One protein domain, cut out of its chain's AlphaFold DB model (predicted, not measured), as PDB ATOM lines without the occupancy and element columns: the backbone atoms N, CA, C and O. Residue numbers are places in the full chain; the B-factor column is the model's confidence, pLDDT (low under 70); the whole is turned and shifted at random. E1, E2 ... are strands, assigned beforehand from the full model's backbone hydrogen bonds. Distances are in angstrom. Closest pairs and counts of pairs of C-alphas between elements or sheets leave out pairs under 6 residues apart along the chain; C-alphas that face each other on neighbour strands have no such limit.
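What this domain is: This is residues 17 to 62 of the 89 residues of an uncharacterized protein of Paraburkholderia youngii (UniProt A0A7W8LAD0). Two antiparallel hairpins of strands follow each other along the chain, a longer one, E1 and E2, and a smaller one, E3 and E4, placed near the Val 34 end of E2. The wide loop of the smaller hairpin, residues 44 to 54, folds back toward E2, while the turn of the longer hairpin lies toward one end of the elongated outline. The printed part has 46 residues with no named helix and four named strands in the order E1, E2, E3, E4, in two antiparallel sheets of two strands each. The class is all strand, though under half of the residues, 21 of 46, are in named elements. The whole is only just loose, close to compact, with a radius of gyration of the C-alphas of 11.5 A and spans of 35 by 23 by 15 A.

Where its parts are: E2, residues 28 to 34, is the longest strand by residues and measures 16.4 A. E1, residues 17 to 22, measures 16.3 A and begins with C-alpha 17 at (121.711, 123.472, 119.996). E3 is residues 40 to 43. E4 is residues 55 to 58, ending with C-alpha 58 at (121.976, 109.542, 116.130).

How they stand to each other: E1 and E2 form a hairpin, antiparallel at 156 degrees, with N 19 and O 32 within hydrogen-bond range at 2.8 A. The closest C-alphas of E2 and E3, those of Pro 33 and Ala 41, are 6.3 A apart. E3 and E4 form a hairpin, antiparallel at 134 degrees, with N 58 and O 40 within range at 2.7 A. E1 is apart from E3 and E4.

The domain as a whole: The two farthest C-alphas, those of Ser 25 and Tyr 62, are 35.9 A apart. The printed part has no cut. The link from E3 to E4 is long, with 11 residues. No printed residue has pLDDT under 70.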
ATOM      1  N   VAL A  17     120.955 122.349 119.421       95.62
ATOM      2  CA  VAL A  17     121.711 123.472 119.996       95.62
ATOM      3  C   VAL A  17     123.203 123.180 119.862       95.62
ATOM      4  O   VAL A  17     123.677 122.173 120.375       95.62
ATOM      5  N   MET A  18     123.954 124.036 119.163       96.56
ATOM      6  CA  MET A  18     125.408 123.872 119.056       96.56
ATOM      7  C   MET A  18     126.073 124.262 120.377       96.56
ATOM      8  O   MET A  18     125.774 125.320 120.931       96.56
ATOM      9  N   THR A  19     126.975 123.417 120.862       96.88
ATOM     10  CA  THR A  19     127.767 123.637 122.077       96.88
ATOM     11  C   THR A  19     129.245 123.703 121.732       96.88
ATOM     12  O   THR A  19     129.675 123.131 120.729       96.88
ATOM     13  N   TYR A  20     130.020 124.391 122.568       97.44
ATOM     14  CA  TYR A  20     131.445 124.622 122.362       97.44
ATOM     15  C   TYR A  20     132.204 124.319 123.650       97.44
ATOM     16  O   TYR A  20     131.765 124.693 124.736       97.44
ATOM     17  N   ARG A  21     133.350 123.655 123.520       97.50
ATOM     18  CA  ARG A  21     134.341 123.515 124.586       97.50
ATOM     19  C   ARG A  21     135.408 124.575 124.373       97.50
ATOM     20  O   ARG A  21     135.958 124.649 123.276       97.50
ATOM     21  N   THR A  22     135.733 125.336 125.408       98.00
ATOM     22  CA  THR A  22     136.810 126.330 125.370       98.00
ATOM     23  C   THR A  22     137.980 125.935 126.267       98.00
ATOM     24  O   THR A  22     137.806 125.163 127.211       98.00
ATOM     25  N   ASP A  23     139.177 126.421 125.946       96.62
ATOM     26  CA  ASP A  23     140.339 126.356 126.838       96.62
ATOM     27  C   ASP A  23     140.313 127.484 127.894       96.62
ATOM     28  O   ASP A  23     139.361 128.266 127.978       96.62
ATOM     29  N   SER A  24     141.372 127.585 128.705       96.94
ATOM     30  CA  SER A  24     141.543 128.648 129.709       96.94
ATOM     31  C   SER A  24     141.675 130.055 129.118       96.94
ATOM     32  O   SER A  24     141.540 131.039 129.839       96.94
ATOM     33  N   SER A  25     141.961 130.155 127.822       97.19
ATOM     34  CA  SER A  25     142.090 131.401 127.068       97.19
ATOM     35  C   SER A  25     140.825 131.721 126.262       97.19
ATOM     36  O   SER A  25     140.842 132.641 125.448       97.19
ATOM     37  N   ASN A  26     139.721 131.003 126.507       95.94
ATOM     38  CA  ASN A  26     138.443 131.104 125.799       95.94
ATOM     39  C   ASN A  26     138.490 130.743 124.303       95.94
ATOM     40  O   ASN A  26     137.534 131.029 123.577       95.94
ATOM     41  N   ASN A  27     139.537 130.067 123.827       96.94
ATOM     42  CA  ASN A  27     139.558 129.562 122.457       96.94
ATOM     43  C   ASN A  27     138.703 128.303 122.354       96.94
ATOM     44  O   ASN A  27     138.804 127.404 123.191       96.94
ATOM     45  N   VAL A  28     137.886 128.205 121.307       97.19
ATOM     46  CA  VAL A  28     137.098 127.000 121.031       97.19
ATOM     47  C   VAL A  28     138.035 125.860 120.629       97.19
ATOM     48  O   VAL A  28     138.746 125.951 119.635       97.19
ATOM     49  N   THR A  29     138.001 124.767 121.389       97.75
ATOM     50  CA  THR A  29     138.793 123.550 121.144       97.75
ATOM     51  C   THR A  29     137.961 122.399 120.592       97.75
ATOM     52  O   THR A  29     138.522 121.424 120.106       97.75
ATOM     53  N   ALA A  30     136.633 122.453 120.716       97.88
ATOM     54  CA  ALA A  30     135.714 121.483 120.127       97.88
ATOM     55  C   ALA A  30     134.294 122.054 120.059       97.88
ATOM     56  O   ALA A  30     133.932 122.914 120.864       97.88
ATOM     57  N   SER A  31     133.463 121.520 119.167       98.12
ATOM     58  CA  SER A  31     132.033 121.826 119.096       98.12
ATOM     59  C   SER A  31     131.177 120.581 118.872       98.12
ATOM     60  O   SER A  31     131.608 119.619 118.234       98.12
ATOM     61  N   ARG A  32     129.963 120.555 119.436       97.44
ATOM     62  CA  ARG A  32     129.014 119.434 119.308       97.44
ATOM     63  C   ARG A  32     127.566 119.917 119.265       97.44
ATOM     64  O   ARG A  32     127.181 120.699 120.137       97.44
ATOM     65  N   PRO A  33     126.731 119.419 118.339       97.75
ATOM     66  CA  PRO A  33     125.295 119.642 118.412       97.75
ATOM     67  C   PRO A  33     124.672 118.780 119.520       97.75
ATOM     68  O   PRO A  33     124.901 117.576 119.594       97.75
ATOM     69  N   VAL A  34     123.853 119.391 120.370       96.44
ATOM     70  CA  VAL A  34     122.947 118.700 121.294       96.44
ATOM     71  C   VAL A  34     121.594 118.567 120.609       96.44
ATOM     72  O   VAL A  34     121.003 119.569 120.204       96.44
ATOM     73  N   TYR A  35     121.119 117.332 120.473       95.69
ATOM     74  CA  TYR A  35     119.817 117.014 119.892       95.69
ATOM     75  C   TYR A  35     118.757 116.823 120.986       95.69
ATOM     76  O   TYR A  35     119.109 116.497 122.122       95.69
ATOM     77  N   PRO A  36     117.462 117.009 120.667       94.00
ATOM     78  CA  PRO A  36     116.379 116.687 121.586       94.00
ATOM     79  C   PRO A  36     116.467 115.239 122.077       94.00
ATOM     80  O   PRO A  36     116.668 114.310 121.289       94.00
ATOM     81  N   TYR A  37     116.292 115.048 123.385       90.38
ATOM     82  CA  TYR A  37     116.226 113.719 123.987       90.38
ATOM     83  C   TYR A  37     115.145 112.873 123.286       90.38
ATOM     84  O   TYR A  37     114.067 113.401 123.002       90.38
ATOM     85  N   PRO A  38     115.382 111.574 123.018       91.81
ATOM     86  CA  PRO A  38     116.529 110.757 123.440       91.81
ATOM     87  C   PRO A  38     117.700 110.682 122.445       91.81
ATOM     88  O   PRO A  38     118.586 109.842 122.609       91.81
ATOM     89  N   ALA A  39     117.715 111.511 121.401       94.31
ATOM     90  CA  ALA A  39     118.747 111.443 120.374       94.31
ATOM     91  C   ALA A  39     120.117 111.929 120.875       94.31
ATOM     92  O   ALA A  39     120.215 112.799 121.739       94.31
ATOM     93  N   VAL A  40     121.186 111.387 120.290       95.38
ATOM     94  CA  VAL A  40     122.579 111.745 120.618       95.38
ATOM     95  C   VAL A  40     123.330 112.203 119.374       95.38
ATOM     96  O   VAL A  40     122.931 111.889 118.258       95.38
ATOM     97  N   ALA A  41     124.432 112.932 119.537       97.19
ATOM     98  CA  ALA A  41     125.279 113.302 118.406       97.19
ATOM     99  C   ALA A  41     126.062 112.087 117.888       97.19
ATOM    100  O   ALA A  41     126.795 111.444 118.640       97.19
ATOM    101  N   LYS A  42     125.945 111.800 116.591       97.38
ATOM    102  CA  LYS A  42     126.668 110.729 115.900       97.38
ATOM    103  C   LYS A  42     127.662 111.336 114.917       97.38
ATOM    104  O   LYS A  42     127.258 112.057 114.010       97.38
ATOM    105  N   TYR A  43     128.946 111.031 115.085       97.56
ATOM    106  CA  TYR A  43     129.980 111.427 114.127       97.56
ATOM    107  C   TYR A  43     129.710 110.781 112.761       97.56
ATOM    108  O   TYR A  43     129.325 109.610 112.691       97.56
ATOM    109  N   THR A  44     129.899 111.536 111.682       97.12
ATOM    110  CA  THR A  44     129.620 111.084 110.309       97.12
ATOM    111  C   THR A  44     130.598 110.014 109.820       97.12
ATOM    112  O   THR A  44     130.276 109.290 108.882       97.12
ATOM    113  N   GLY A  45     131.757 109.877 110.473       97.06
ATOM    114  CA  GLY A  45     132.817 108.938 110.095       97.06
ATOM    115  C   GLY A  45     133.956 109.577 109.295       97.06
ATOM    116  O   GLY A  45     134.910 108.884 108.956       97.06
ATOM    117  N   SER A  46     133.877 110.880 109.010       96.88
ATOM    118  CA  SER A  46     134.890 111.633 108.260       96.88
ATOM    119  C   SER A  46     134.963 113.098 108.706       96.88
ATOM    120  O   SER A  46     133.972 113.639 109.189       96.88
ATOM    121  N   GLY A  47     136.110 113.752 108.491       97.31
ATOM    122  CA  GLY A  47     136.351 115.147 108.895       97.31
ATOM    123  C   GLY A  47     136.944 115.275 110.303       97.31
ATOM    124  O   GLY A  47     137.157 114.275 110.982       97.31
ATOM    125  N   ASP A  48     137.238 116.491 110.761       97.62
ATOM    126  CA  ASP A  48     137.750 116.689 112.122       97.62
ATOM    127  C   ASP A  48     136.665 116.358 113.155       97.62
ATOM    128  O   ASP A  48     135.563 116.910 113.133       97.62
ATOM    129  N   TRP A  49     136.986 115.463 114.087       96.88
ATOM    130  CA  TRP A  49     136.087 115.112 115.174       96.88
ATOM    131  C   TRP A  49     135.925 116.257 116.178       96.88
ATOM    132  O   TRP A  49     135.021 116.185 116.992       96.88
ATOM    133  N   HIS A  50     136.724 117.325 116.164       97.69
ATOM    134  CA  HIS A  50     136.478 118.527 116.977       97.69
ATOM    135  C   HIS A  50     135.448 119.478 116.354       97.69
ATOM    136  O   HIS A  50     134.906 120.326 117.065       97.69
ATOM    137  N   ASP A  51     135.124 119.312 115.073       97.94
ATOM    138  CA  ASP A  51     134.157 120.143 114.363       97.94
ATOM    139  C   ASP A  51     132.740 119.551 114.448       97.94
ATOM    140  O   ASP A  51     132.461 118.433 114.005       97.94
ATOM    141  N   GLY A  52     131.823 120.322 115.031       97.19
ATOM    142  CA  GLY A  52     130.421 119.980 115.217       97.19
ATOM    143  C   GLY A  52     129.647 119.832 113.907       97.19
ATOM    144  O   GLY A  52     128.590 119.202 113.925       97.19
ATOM    145  N   ALA A  53     130.161 120.344 112.783       97.56
ATOM    146  CA  ALA A  53     129.586 120.118 111.455       97.56
ATOM    147  C   ALA A  53     129.695 118.650 111.003       97.56
ATOM    148  O   ALA A  53     128.880 118.190 110.204       97.56
ATOM    149  N   ASN A  54     130.638 117.885 111.566       98.25
ATOM    150  CA  ASN A  54     130.841 116.466 111.255       98.25
ATOM    151  C   ASN A  54     129.985 115.533 112.133       98.25
ATOM    152  O   ASN A  54     130.308 114.357 112.316       98.25
ATOM    153  N   TYR A  55     128.888 116.047 112.695       98.25
ATOM    154  CA  TYR A  55     127.953 115.296 113.528       98.25
ATOM    155  C   TYR A  55     126.527 115.400 112.987       98.25
ATOM    156  O   TYR A  55     126.080 116.454 112.543       98.25
ATOM    157  N   THR A  56     125.799 114.290 113.066       97.56
ATOM    158  CA  THR A  56     124.375 114.189 112.731       97.56
ATOM    159  C   THR A  56     123.578 113.627 113.907       97.56
ATOM    160  O   THR A  56     124.150 113.131 114.884       97.56
ATOM    161  N   GLN A  57     122.250 113.685 113.825       97.25
ATOM    162  CA  GLN A  57     121.371 113.097 114.827       97.25
ATOM    163  C   GLN A  57     121.482 111.567 114.785       97.25
ATOM    164  O   GLN A  57     121.246 110.926 113.762       97.25
ATOM    165  N   GLY A  58     121.868 110.977 115.910       95.56
ATOM    166  CA  GLY A  58     121.976 109.542 116.130       95.56
ATOM    167  C   GLY A  58     120.823 108.983 116.959       95.56
ATOM    168  O   GLY A  58     120.118 109.710 117.662       95.56
ATOM    169  N   ALA A  59     120.662 107.661 116.891       92.69
ATOM    170  CA  ALA A  59     119.711 106.927 117.717       92.69
ATOM    171  C   ALA A  59     120.082 106.998 119.213       92.69
ATOM    172  O   ALA A  59     121.258 107.170 119.537       92.69
ATOM    173  N   PRO A  60     119.112 106.826 120.127       89.88
ATOM    174  CA  PRO A  60     119.382 106.750 121.560       89.88
ATOM    175  C   PRO A  60     120.416 105.678 121.903       89.88
ATOM    176  O   PRO A  60     120.365 104.574 121.363       89.88
ATOM    177  N   LEU A  61     121.311 105.974 122.851       83.25
ATOM    178  CA  LEU A  61     122.251 104.977 123.389       83.25
ATOM    179  C   LEU A  61     121.545 103.922 124.253       83.25
ATOM    180  O   LEU A  61     122.015 102.794 124.361       83.25
ATOM    181  N   TYR A  62     120.407 104.290 124.846       76.75
ATOM    182  CA  TYR A  62     119.573 103.413 125.656       76.75
ATOM    183  C   TYR A  62     118.149 103.437 125.110       76.75
ATOM    184  O   TYR A  62     117.520 104.491 125.040       76.75
TER     185      TYR A  62